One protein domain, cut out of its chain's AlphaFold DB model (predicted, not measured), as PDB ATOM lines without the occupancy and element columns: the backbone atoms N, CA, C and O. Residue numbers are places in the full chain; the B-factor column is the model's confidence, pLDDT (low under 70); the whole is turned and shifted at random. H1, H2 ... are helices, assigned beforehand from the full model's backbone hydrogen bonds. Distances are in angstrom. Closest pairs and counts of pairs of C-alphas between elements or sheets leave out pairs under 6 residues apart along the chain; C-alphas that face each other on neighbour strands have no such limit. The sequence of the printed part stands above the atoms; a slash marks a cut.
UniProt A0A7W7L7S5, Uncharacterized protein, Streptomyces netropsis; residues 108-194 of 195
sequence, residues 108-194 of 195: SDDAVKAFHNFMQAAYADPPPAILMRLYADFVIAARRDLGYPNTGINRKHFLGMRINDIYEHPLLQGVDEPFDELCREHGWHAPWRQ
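This is residues 108 to 194 of the 195 residues of an uncharacterized protein of Streptomyces netropsis (UniProt A0A7W7L7S5). Long helices H1 and H2 lie side by side as a hairpin; short H3 packs on H2, away from H1, and a long loop, residues 160 to 178, leads to H4 near H2. The 87 printed residues hold four named helices, H1 to H4 in order, and no named strand: all helix. The whole is compact, radius of gyration of the C-alphas 12.8 A, spans 36 by 32 by 19 A.

H1, residues 109 to 123, and H2, residues 128 to 145, touch as a helical hairpin, opposite ways at a shallow tilt of 22 degrees; the closest C-alphas, of Ala 111 and Ala 141, are 4.8 A apart. H2, with residues 133 to 140 alone, touches H3, residues 155 to 159; the closest C-alphas are those of Ala 136 and Arg 155, 5.4 A. H4, residues 179 to 185, is close to H2 but not clearly touching, the closest C-alphas being those of Ile 130 and Cys 183, 7.2 A. H4 is apart from H1 and H3. In the four helices every O i to N i+4 pair is within hydrogen-bond range.

H1 begins at C-alpha 109 (-51.408, 19.479, -34.340) and spans 21.1 A, H2 25.6 A; H4 ends at C-alpha 185 (-30.043, 19.600, -52.333).

The printed part has no cut; the H3 to H4 link is long. Residue 194 is under pLDDT 70.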
ATOM      1  N   SER A 108     -50.893  22.067 -30.170       92.62
ATOM      2  CA  SER A 108     -51.625  21.970 -31.440       92.62
ATOM      3  C   SER A 108     -51.014  20.927 -32.373       92.62
ATOM      4  O   SER A 108     -49.814  20.650 -32.320       92.62
ATOM      5  N   ASP A 109     -51.828  20.425 -33.303       94.94
ATOM      6  CA  ASP A 109     -51.408  19.479 -34.340       94.94
ATOM      7  C   ASP A 109     -50.130  19.918 -35.067       94.94
ATOM      8  O   ASP A 109     -49.243  19.101 -35.313       94.94
ATOM      9  N   ASP A 110     -50.017  21.204 -35.403       95.31
ATOM     10  CA  ASP A 110     -48.853  21.746 -36.104       95.31
ATOM     11  C   ASP A 110     -47.592  21.703 -35.237       95.31
ATOM     12  O   ASP A 110     -46.519  21.349 -35.728       95.31
ATOM     13  N   ALA A 111     -47.709  22.022 -33.946       95.62
ATOM     14  CA  ALA A 111     -46.583  21.974 -33.022       95.62
ATOM     15  C   ALA A 111     -46.138  20.534 -32.740       95.62
ATOM     16  O   ALA A 111     -44.939  20.251 -32.767       95.62
ATOM     17  N   VAL A 112     -47.091  19.614 -32.562       96.00
ATOM     18  CA  VAL A 112     -46.813  18.182 -32.385       96.00
ATOM     19  C   VAL A 112     -46.131  17.609 -33.627       96.00
ATOM     20  O   VAL A 112     -45.102  16.947 -33.503       96.00
ATOM     21  N   LYS A 113     -46.631  17.910 -34.834       96.88
ATOM     22  CA  LYS A 113     -46.014  17.473 -36.101       96.88
ATOM     23  C   LYS A 113     -44.613  18.048 -36.291       96.88
ATOM     24  O   LYS A 113     -43.705  17.321 -36.692       96.88
ATOM     25  N   ALA A 114     -44.416  19.336 -36.009       96.75
ATOM     26  CA  ALA A 114     -43.111  19.974 -36.145       96.75
ATOM     27  C   ALA A 114     -42.090  19.387 -35.159       96.75
ATOM     28  O   ALA A 114     -40.967  19.076 -35.555       96.75
ATOM     29  N   PHE A 115     -42.498  19.164 -33.906       95.69
ATOM     30  CA  PHE A 115     -41.655  18.520 -32.901       95.69
ATOM     31  C   PHE A 115     -41.320  17.074 -33.277       95.69
ATOM     32  O   PHE A 115     -40.155  16.682 -33.234       95.69
ATOM     33  N   HIS A 116     -42.318  16.302 -33.713       95.62
ATOM     34  CA  HIS A 116     -42.124  14.950 -34.227       95.62
ATOM     35  C   HIS A 116     -41.069  14.924 -35.339       95.62
ATOM     36  O   HIS A 116     -40.101  14.173 -35.247       95.62
ATOM     37  N   ASN A 117     -41.219  15.768 -36.362       96.62
ATOM     38  CA  ASN A 117     -40.297  15.808 -37.495       96.62
ATOM     39  C   ASN A 117     -38.883  16.212 -37.062       96.62
ATOM     40  O   ASN A 117     -37.909  15.620 -37.518       96.62
ATOM     41  N   PHE A 118     -38.758  17.182 -36.155       94.62
ATOM     42  CA  PHE A 118     -37.470  17.564 -35.583       94.62
ATOM     43  C   PHE A 118     -36.791  16.390 -34.860       94.62
ATOM     44  O   PHE A 118     -35.632  16.089 -35.143       94.62
ATOM     45  N   MET A 119     -37.515  15.678 -33.991       92.31
ATOM     46  CA  MET A 119     -36.968  14.540 -33.246       92.31
ATOM     47  C   MET A 119     -36.618  13.358 -34.151       92.31
ATOM     48  O   MET A 119     -35.537  12.788 -34.028       92.31
ATOM     49  N   GLN A 120     -37.494  13.009 -35.098       93.75
ATOM     50  CA  GLN A 120     -37.221  11.944 -36.067       93.75
ATOM     51  C   GLN A 120     -36.016  12.276 -36.948       93.75
ATOM     52  O   GLN A 120     -35.227  11.388 -37.258       93.75
ATOM     53  N   ALA A 121     -35.843  13.547 -37.324       92.31
ATOM     54  CA  ALA A 121     -34.653  13.971 -38.042       92.31
ATOM     55  C   ALA A 121     -33.415  13.825 -37.162       92.31
ATOM     56  O   ALA A 121     -32.455  13.228 -37.621       92.31
ATOM     57  N   ALA A 122     -33.449  14.292 -35.910       87.50
ATOM     58  CA  ALA A 122     -32.321  14.196 -34.982       87.50
ATOM     59  C   ALA A 122     -31.835  12.749 -34.766       87.50
ATOM     60  O   ALA A 122     -30.637  12.526 -34.623       87.50
ATOM     61  N   TYR A 123     -32.735  11.760 -34.795       88.00
ATOM     62  CA  TYR A 123     -32.373  10.338 -34.724       88.00
ATOM     63  C   TYR A 123     -31.818   9.755 -36.033       88.00
ATOM     64  O   TYR A 123     -31.219   8.683 -36.012       88.00
ATOM     65  N   ALA A 124     -32.013  10.441 -37.158       90.00
ATOM     66  CA  ALA A 124     -31.637   9.998 -38.500       90.00
ATOM     67  C   ALA A 124     -30.421  10.753 -39.070       90.00
ATOM     68  O   ALA A 124     -30.301  10.867 -40.291       90.00
ATOM     69  N   ASP A 125     -29.567  11.287 -38.191       86.75
ATOM     70  CA  ASP A 125     -28.306  11.981 -38.502       86.75
ATOM     71  C   ASP A 125     -28.414  12.954 -39.700       86.75
ATOM     72  O   ASP A 125     -27.877  12.718 -40.786       86.75
ATOM     73  N   PRO A 126     -29.205  14.029 -39.560       92.25
ATOM     74  CA  PRO A 126     -29.543  14.900 -40.666       92.25
ATOM     75  C   PRO A 126     -28.412  15.903 -40.934       92.25
ATOM     76  O   PRO A 126     -27.737  16.350 -40.001       92.25
ATOM     77  N   PRO A 127     -28.255  16.377 -42.183       92.81
ATOM     78  CA  PRO A 127     -27.430  17.538 -42.480       92.81
ATOM     79  C   PRO A 127     -27.765  18.715 -41.543       92.81
ATOM     80  O   PRO A 127     -28.952  18.991 -41.322       92.81
ATOM     81  N   PRO A 128     -26.768  19.471 -41.039       89.31
ATOM     82  CA  PRO A 128     -27.007  20.558 -40.084       89.31
ATOM     83  C   PRO A 128     -28.042  21.589 -40.554       89.31
ATOM     84  O   PRO A 128     -28.858  22.053 -39.761       89.31
ATOM     85  N   ALA A 129     -28.062  21.902 -41.854       91.25
ATOM     86  CA  ALA A 129     -29.042  22.796 -42.474       91.25
ATOM     87  C   ALA A 129     -30.494  22.336 -42.242       91.25
ATOM     88  O   ALA A 129     -31.370  23.133 -41.897       91.25
ATOM     89  N   ILE A 130     -30.735  21.030 -42.380       94.12
ATOM     90  CA  ILE A 130     -32.050  20.407 -42.210       94.12
ATOM     91  C   ILE A 130     -32.449  20.407 -40.737       94.12
ATOM     92  O   ILE A 130     -33.583  20.761 -40.412       94.12
ATOM     93  N   LEU A 131     -31.520  20.074 -39.837       91.94
ATOM     94  CA  LEU A 131     -31.795  20.091 -38.401       91.94
ATOM     95  C   LEU A 131     -32.161  21.496 -37.914       91.94
ATOM     96  O   LEU A 131     -33.165  21.676 -37.225       91.94
ATOM     97  N   MET A 132     -31.382  22.502 -38.322       90.12
ATOM     98  CA  MET A 132     -31.602  23.903 -37.951       90.12
ATOM     99  C   MET A 132     -32.917  24.444 -38.502       90.12
ATOM    100  O   MET A 132     -33.633  25.170 -37.809       90.12
ATOM    101  N   ARG A 133     -33.276  24.047 -39.725       94.62
ATOM    102  CA  ARG A 133     -34.586  24.340 -40.296       94.62
ATOM    103  C   ARG A 133     -35.719  23.760 -39.454       94.62
ATOM    104  O   ARG A 133     -36.640  24.492 -39.107       94.62
ATOM    105  N   LEU A 134     -35.673  22.460 -39.162       94.81
ATOM    106  CA  LEU A 134     -36.743  21.767 -38.439       94.81
ATOM    107  C   LEU A 134     -36.887  22.293 -37.009       94.81
ATOM    108  O   LEU A 134     -38.000  22.429 -36.506       94.81
ATOM    109  N   TYR A 135     -35.772  22.671 -36.386       91.62
ATOM    110  CA  TYR A 135     -35.788  23.382 -35.118       91.62
ATOM    111  C   TYR A 135     -36.511  24.734 -35.228       91.62
ATOM    112  O   TYR A 135     -37.400  25.031 -34.426       91.62
ATOM    113  N   ALA A 136     -36.196  25.544 -36.244       93.19
ATOM    114  CA  ALA A 136     -36.891  26.809 -36.478       93.19
ATOM    115  C   ALA A 136     -38.393  26.607 -36.762       93.19
ATOM    116  O   ALA A 136     -39.216  27.362 -36.244       93.19
ATOM    117  N   ASP A 137     -38.757  25.570 -37.523       95.69
ATOM    118  CA  ASP A 137     -40.150  25.184 -37.778       95.69
ATOM    119  C   ASP A 137     -40.894  24.853 -36.482       95.69
ATOM    120  O   ASP A 137     -41.996  25.361 -36.259       95.69
ATOM    121  N   PHE A 138     -40.274  24.070 -35.597       95.06
ATOM    122  CA  PHE A 138     -40.835  23.758 -34.287       95.06
ATOM    123  C   PHE A 138     -41.061  25.017 -33.445       95.06
ATOM    124  O   PHE A 138     -42.150  25.199 -32.900       95.06
ATOM    125  N   VAL A 139     -40.089  25.931 -33.370       92.62
ATOM    126  CA  VAL A 139     -40.243  27.153 -32.562       92.62
ATOM    127  C   VAL A 139     -41.317  28.084 -33.133       92.62
ATOM    128  O   VAL A 139     -42.082  28.690 -32.376       92.62
ATOM    129  N   ILE A 140     -41.430  28.185 -34.459       94.50
ATOM    130  CA  ILE A 140     -42.503  28.950 -35.106       94.50
ATOM    131  C   ILE A 140     -43.869  28.317 -34.811       94.50
ATOM    132  O   ILE A 140     -44.810  29.043 -34.479       94.50
ATOM    133  N   ALA A 141     -43.984  26.988 -34.882       94.62
ATOM    134  CA  ALA A 141     -45.215  26.274 -34.549       94.62
ATOM    135  C   ALA A 141     -45.595  26.456 -33.069       94.62
ATOM    136  O   ALA A 141     -46.732  26.817 -32.774       94.62
ATOM    137  N   ALA A 142     -44.633  26.338 -32.151       93.00
ATOM    138  CA  ALA A 142     -44.829  26.608 -30.727       93.00
ATOM    139  C   ALA A 142     -45.300  28.050 -30.474       93.00
ATOM    140  O   ALA A 142     -46.215  28.291 -29.691       93.00
ATOM    141  N   ARG A 143     -44.735  29.039 -31.183       91.94
ATOM    142  CA  ARG A 143     -45.172  30.439 -31.081       91.94
ATOM    143  C   ARG A 143     -46.627  30.621 -31.523       91.94
ATOM    144  O   ARG A 143     -47.368  31.356 -30.869       91.94
ATOM    145  N   ARG A 144     -47.038  29.974 -32.620       92.94
ATOM    146  CA  ARG A 144     -48.438  29.990 -33.077       92.94
ATOM    147  C   ARG A 144     -49.358  29.366 -32.036       92.94
ATOM    148  O   ARG A 144     -50.391  29.946 -31.714       92.94
ATOM    149  N   ASP A 145     -48.924  28.248 -31.468       92.19
ATOM    150  CA  ASP A 145     -49.660  27.492 -30.460       92.19
ATOM    151  C   ASP A 145     -49.878  28.262 -29.144       92.19
ATOM    152  O   ASP A 145     -50.912  28.109 -28.493       92.19
ATOM    153  N   LEU A 146     -48.929  29.137 -28.792       89.62
ATOM    154  CA  LEU A 146     -48.960  30.018 -27.617       89.62
ATOM    155  C   LEU A 146     -49.819  31.286 -27.794       89.62
ATOM    156  O   LEU A 146     -49.820  32.143 -26.911       89.62
ATOM    157  N   GLY A 147     -50.544  31.429 -28.907       87.06
ATOM    158  CA  GLY A 147     -51.493  32.533 -29.111       87.06
ATOM    159  C   GLY A 147     -51.076  33.573 -30.152       87.06
ATOM    160  O   GLY A 147     -51.694  34.631 -30.236       87.06
ATOM    161  N   TYR A 148     -50.073  33.278 -30.986       86.81
ATOM    162  CA  TYR A 148     -49.673  34.137 -32.110       86.81
ATOM    163  C   TYR A 148     -49.895  33.443 -33.468       86.81
ATOM    164  O   TYR A 148     -48.924  33.217 -34.200       86.81
ATOM    165  N   PRO A 149     -51.143  33.081 -33.831       84.94
ATOM    166  CA  PRO A 149     -51.426  32.248 -35.006       84.94
ATOM    167  C   PRO A 149     -50.976  32.901 -36.322       84.94
ATOM    168  O   PRO A 149     -50.408  32.241 -37.191       84.94
ATOM    169  N   ASN A 150     -51.145  34.221 -36.437       86.69
ATOM    170  CA  ASN A 150     -50.758  35.003 -37.609       86.69
ATOM    171  C   ASN A 150     -49.375  35.624 -37.399       86.69
ATOM    172  O   ASN A 150     -49.248  36.794 -37.042       86.69
ATOM    173  N   THR A 151     -48.327  34.824 -37.590       85.69
ATOM    174  CA  THR A 151     -46.938  35.293 -37.504       85.69
ATOM    175  C   THR A 151     -46.331  35.492 -38.893       85.69
ATOM    176  O   THR A 151     -46.363  34.585 -39.723       85.69
ATOM    177  N   GLY A 152     -45.744  36.671 -39.130       88.38
ATOM    178  CA  GLY A 152     -44.901  36.960 -40.300       88.38
ATOM    179  C   GLY A 152     -43.429  36.569 -40.106       88.38
ATOM    180  O   GLY A 152     -42.580  36.882 -40.937       88.38
ATOM    181  N   ILE A 153     -43.100  35.924 -38.983       90.56
ATOM    182  CA  ILE A 153     -41.745  35.458 -38.677       90.56
ATOM    183  C   ILE A 153     -41.444  34.218 -39.529       90.56
ATOM    184  O   ILE A 153     -42.202  33.248 -39.492       90.56
ATOM    185  N   ASN A 154     -40.338  34.252 -40.276       91.62
ATOM    186  CA  ASN A 154     -39.797  33.120 -41.028       91.62
ATOM    187  C   ASN A 154     -38.611  32.494 -40.265       91.62
ATOM    188  O   ASN A 154     -38.286  32.910 -39.146       91.62
ATOM    189  N   ARG A 155     -37.964  31.479 -40.843       93.50
ATOM    190  CA  ARG A 155     -36.918  30.719 -40.143       93.50
ATOM    191  C   ARG A 155     -35.664  31.566 -39.973       93.50
ATOM    192  O   ARG A 155     -35.093  31.562 -38.885       93.50
ATOM    193  N   LYS A 156     -35.291  32.365 -40.982       93.00
ATOM    194  CA  LYS A 156     -34.166  33.312 -40.883       93.00
ATOM    195  C   LYS A 156     -34.384  34.388 -39.817       93.00
ATOM    196  O   LYS A 156     -33.443  34.688 -39.095       93.00
ATOM    197  N   HIS A 157     -35.601  34.908 -39.638       91.56
ATOM    198  CA  HIS A 157     -35.920  35.844 -38.550       91.56
ATOM    199  C   HIS A 157     -35.667  35.217 -37.174       91.56
ATOM    200  O   HIS A 157     -35.182  35.892 -36.271       91.56
ATOM    201  N   PHE A 158     -35.987  33.931 -37.005       88.69
ATOM    202  CA  PHE A 158     -35.726  33.232 -35.751       88.69
ATOM    203  C   PHE A 158     -34.237  32.923 -35.552       88.69
ATOM    204  O   PHE A 158     -33.661  33.278 -34.523       88.69
ATOM    205  N   LEU A 159     -33.612  32.277 -36.535       88.38
ATOM    206  CA  LEU A 159     -32.216  31.844 -36.460       88.38
ATOM    207  C   LEU A 159     -31.246  33.033 -36.406       88.38
ATOM    208  O   LEU A 159     -30.280  33.006 -35.648       88.38
ATOM    209  N   GLY A 160     -31.549  34.110 -37.131       88.50
ATOM    210  CA  GLY A 160     -30.755  35.337 -37.178       88.50
ATOM    211  C   GLY A 160     -30.664  36.096 -35.853       88.50
ATOM    212  O   GLY A 160     -29.796  36.945 -35.707       88.50
ATOM    213  N   MET A 161     -31.497  35.776 -34.852       87.00
ATOM    214  CA  MET A 161     -31.325  36.319 -33.495       87.00
ATOM    215  C   MET A 161     -30.101  35.743 -32.770       87.00
ATOM    216  O   MET A 161     -29.671  36.307 -31.768       87.00
ATOM    217  N   ARG A 162     -29.581  34.597 -33.225       78.38
ATOM    218  CA  ARG A 162     -28.442  33.896 -32.605       78.38
ATOM    219  C   ARG A 162     -27.285  33.633 -33.566       78.38
ATOM    220  O   ARG A 162     -26.207  33.262 -33.119       78.38
ATOM    221  N   ILE A 163     -27.506  33.809 -34.867       83.56
ATOM    222  CA  ILE A 163     -26.529  33.552 -35.925       83.56
ATOM    223  C   ILE A 163     -26.290  34.863 -36.668       83.56
ATOM    224  O   ILE A 163     -27.153  35.334 -37.408       83.56
ATOM    225  N   ASN A 164     -25.120  35.459 -36.442       84.88
ATOM    226  CA  ASN A 164     -24.802  36.810 -36.913       84.88
ATOM    227  C   ASN A 164     -24.588  36.893 -38.435       84.88
ATOM    228  O   ASN A 164     -24.719  37.970 -39.008       84.88
ATOM    229  N   ASP A 165     -24.289  35.773 -39.089       86.50
ATOM    230  CA  ASP A 165     -23.993  35.651 -40.519       86.50
ATOM    231  C   ASP A 165     -25.082  34.884 -41.292       86.50
ATOM    232  O   ASP A 165     -24.855  34.410 -42.399       86.50
ATOM    233  N   ILE A 166     -26.304  34.796 -40.750       88.31
ATOM    234  CA  ILE A 166     -27.412  33.974 -41.277       88.31
ATOM    235  C   ILE A 166     -27.725  34.164 -42.778       88.31
ATOM    236  O   ILE A 166     -28.225  33.242 -43.421       88.31
ATOM    237  N   TYR A 167     -27.464  35.347 -43.340       87.50
ATOM    238  CA  TYR A 167     -27.748  35.664 -44.746       87.50
ATOM    239  C   TYR A 167     -26.618  35.277 -45.706       87.50
ATOM    240  O   TYR A 167     -26.871  35.122 -46.898       87.50
ATOM    241  N   GLU A 168     -25.403  35.111 -45.190       90.00
ATOM    242  CA  GLU A 168     -24.193  34.790 -45.958       90.00
ATOM    243  C   GLU A 168     -23.692  33.369 -45.660       90.00
ATOM    244  O   GLU A 168     -22.919  32.806 -46.433       90.00
ATOM    245  N   HIS A 169     -24.154  32.764 -44.560       86.62
ATOM    246  CA  HIS A 169     -23.717  31.456 -44.095       86.62
ATOM    247  C   HIS A 169     -24.138  30.350 -45.087       86.62
ATOM    248  O   HIS A 169     -25.336  30.065 -45.208       86.62
ATOM    249  N   PRO A 170     -23.189  29.630 -45.727       86.56
ATOM    250  CA  PRO A 170     -23.498  28.666 -46.790       86.56
ATOM    251  C   PRO A 170     -24.486  27.570 -46.373       86.56
ATOM    252  O   PRO A 170     -25.381  27.217 -47.130       86.56
ATOM    253  N   LEU A 171     -24.380  27.068 -45.135       84.12
ATOM    254  CA  LEU A 171     -25.292  26.036 -44.614       84.12
ATOM    255  C   LEU A 171     -26.740  26.508 -44.395       84.12
ATOM    256  O   LEU A 171     -27.611  25.673 -44.194       84.12
ATOM    257  N   LEU A 172     -27.010  27.816 -44.351       86.62
ATOM    258  CA  LEU A 172     -28.321  28.354 -43.954       86.62
ATOM    259  C   LEU A 172     -28.980  29.184 -45.062       86.62
ATOM    260  O   LEU A 172     -30.093  29.686 -44.885       86.62
ATOM    261  N   GLN A 173     -28.334  29.290 -46.224       87.06
ATOM    262  CA  GLN A 173     -28.825  30.071 -47.353       87.06
ATOM    263  C   GLN A 173     -30.219  29.604 -47.811       87.06
ATOM    264  O   GLN A 173     -31.119  30.443 -47.938       87.06
ATOM    265  N   GLY A 174     -30.419  28.285 -47.934       87.50
ATOM    266  CA  GLY A 174     -31.675  27.641 -48.349       87.50
ATOM    267  C   GLY A 174     -32.665  27.329 -47.216       87.50
ATOM    268  O   GLY A 174     -33.671  26.659 -47.427       87.50
ATOM    269  N   VAL A 175     -32.434  27.802 -45.981       91.06
ATOM    270  CA  VAL A 175     -33.250  27.391 -44.814       91.06
ATOM    271  C   VAL A 175     -34.745  27.739 -44.942       91.06
ATOM    272  O   VAL A 175     -35.587  27.077 -44.337       91.06
ATOM    273  N   ASP A 176     -35.085  28.759 -45.737       92.31
ATOM    274  CA  ASP A 176     -36.464  29.208 -45.983       92.31
ATOM    275  C   ASP A 176     -37.115  28.602 -47.242       92.31
ATOM    276  O   ASP A 176     -38.314  28.795 -47.446       92.31
ATOM    277  N   GLU A 177     -36.371  27.858 -48.064       91.94
ATOM    278  CA  GLU A 177     -36.882  27.212 -49.285       91.94
ATOM    279  C   GLU A 177     -37.923  26.130 -48.960       91.94
ATOM    280  O   GLU A 177     -38.102  25.786 -47.794       91.94
ATOM    281  N   PRO A 178     -38.659  25.546 -49.917       94.69
ATOM    282  CA  PRO A 178     -39.499  24.378 -49.647       94.69
ATOM    283  C   PRO A 178     -38.705  23.213 -49.025       94.69
ATOM    284  O   PRO A 178     -37.543  22.991 -49.344       94.69
ATOM    285  N   PHE A 179     -39.319  22.454 -48.108       94.69
ATOM    286  CA  PHE A 179     -38.606  21.402 -47.358       94.69
ATOM    287  C   PHE A 179     -38.041  20.308 -48.261       94.69
ATOM    288  O   PHE A 179     -36.919  19.855 -48.055       94.69
ATOM    289  N   ASP A 180     -38.804  19.931 -49.282       93.56
ATOM    290  CA  ASP A 180     -38.430  18.867 -50.213       93.56
ATOM    291  C   ASP A 180     -37.269  19.278 -51.119       93.56
ATOM    292  O   ASP A 180     -36.442  18.448 -51.486       93.56
ATOM    293  N   GLU A 181     -37.180  20.569 -51.432       94.19
ATOM    294  CA  GLU A 181     -36.073  21.140 -52.192       94.19
ATOM    295  C   GLU A 181     -34.782  21.099 -51.377       94.19
ATOM    296  O   GLU A 181     -33.806  20.507 -51.830       94.19
ATOM    297  N   LEU A 182     -34.828  21.564 -50.124       93.94
ATOM    298  CA  LEU A 182     -33.676  21.504 -49.224       93.94
ATOM    299  C   LEU A 182     -33.205  20.059 -48.976       93.94
ATOM    300  O   LEU A 182     -32.007  19.778 -48.964       93.94
ATOM    301  N   CYS A 183     -34.137  19.118 -48.793       94.12
ATOM    302  CA  CYS A 183     -33.800  17.699 -48.648       94.12
ATOM    303  C   CYS A 183     -33.069  17.166 -49.888       94.12
ATOM    304  O   CYS A 183     -32.042  16.498 -49.761       94.12
ATOM    305  N   ARG A 184     -33.570  17.499 -51.086       93.44
ATOM    306  CA  ARG A 184     -32.976  17.099 -52.367       93.44
ATOM    307  C   ARG A 184     -31.570  17.671 -52.549       93.44
ATOM    308  O   ARG A 184     -30.685  16.933 -52.968       93.44
ATOM    309  N   GLU A 185     -31.355  18.944 -52.227       93.06
ATOM    310  CA  GLU A 185     -30.043  19.600 -52.333       93.06
ATOM    311  C   GLU A 185     -28.984  18.948 -51.446       93.06
ATOM    312  O   GLU A 185     -27.841  18.764 -51.864       93.06
ATOM    313  N   HIS A 186     -29.374  18.544 -50.239       92.69
ATOM    314  CA  HIS A 186     -28.482  17.873 -49.301       92.69
ATOM    315  C   HIS A 186     -28.472  16.341 -49.436       92.69
ATOM    316  O   HIS A 186     -27.819  15.669 -48.639       92.69
ATOM    317  N   GLY A 187     -29.189  15.773 -50.413       93.19
ATOM    318  CA  GLY A 187     -29.279  14.323 -50.620       93.19
ATOM    319  C   GLY A 187     -29.874  13.550 -49.435       93.19
ATOM    320  O   GLY A 187     -29.615  12.355 -49.287       93.19
ATOM    321  N   TRP A 188     -30.650  14.214 -48.575       94.69
ATOM    322  CA  TRP A 188     -31.213  13.623 -47.362       94.69
ATOM    323  C   TRP A 188     -32.682  13.252 -47.553       94.69
ATOM    324  O   TRP A 188     -33.435  13.947 -48.232       94.69
ATOM    325  N   HIS A 189     -33.103  12.155 -46.925       94.00
ATOM    326  CA  HIS A 189     -34.455  11.622 -47.055       94.00
ATOM    327  C   HIS A 189     -35.151  11.622 -45.698       94.00
ATOM    328  O   HIS A 189     -34.695  10.977 -44.756       94.00
ATOM    329  N   ALA A 190     -36.286  12.316 -45.619       93.88
ATOM    330  CA  ALA A 190     -37.065  12.406 -44.395       93.88
ATOM    331  C   ALA A 190     -37.620  11.027 -43.973       93.88
ATOM    332  O   ALA A 190     -38.354  10.416 -44.757       93.88
ATOM    333  N   PRO A 191     -37.357  10.553 -42.739       92.44
ATOM    334  CA  PRO A 191     -37.808   9.237 -42.270       92.44
ATOM    335  C   PRO A 191     -39.327   9.035 -42.345       92.44
ATOM    336  O   PRO A 191     -39.812   7.969 -42.703       92.44
ATOM    337  N   TRP A 192     -40.099  10.087 -42.072       92.62
ATOM    338  CA  TRP A 192     -41.566  10.054 -42.079       92.62
ATOM    339  C   TRP A 192     -42.196  10.127 -43.476       92.62
ATOM    340  O   TRP A 192     -43.418  10.115 -43.593       92.62
ATOM    341  N   ARG A 193     -41.391  10.236 -44.540       85.62
ATOM    342  CA  ARG A 193     -41.864  10.198 -45.933       85.62
ATOM    343  C   ARG A 193     -41.656   8.845 -46.607       85.62
ATOM    344  O   ARG A 193     -41.926   8.717 -47.793       85.62
ATOM    345  N   GLN A 194     -41.184   7.845 -45.866       66.25
ATOM    346  CA  GLN A 194     -40.960   6.489 -46.372       66.25
ATOM    347  C   GLN A 194     -42.228   5.609 -46.337       66.25
ATOM    348  O   GLN A 194     -42.117   4.388 -46.416       66.25
TER     349      GLN A 194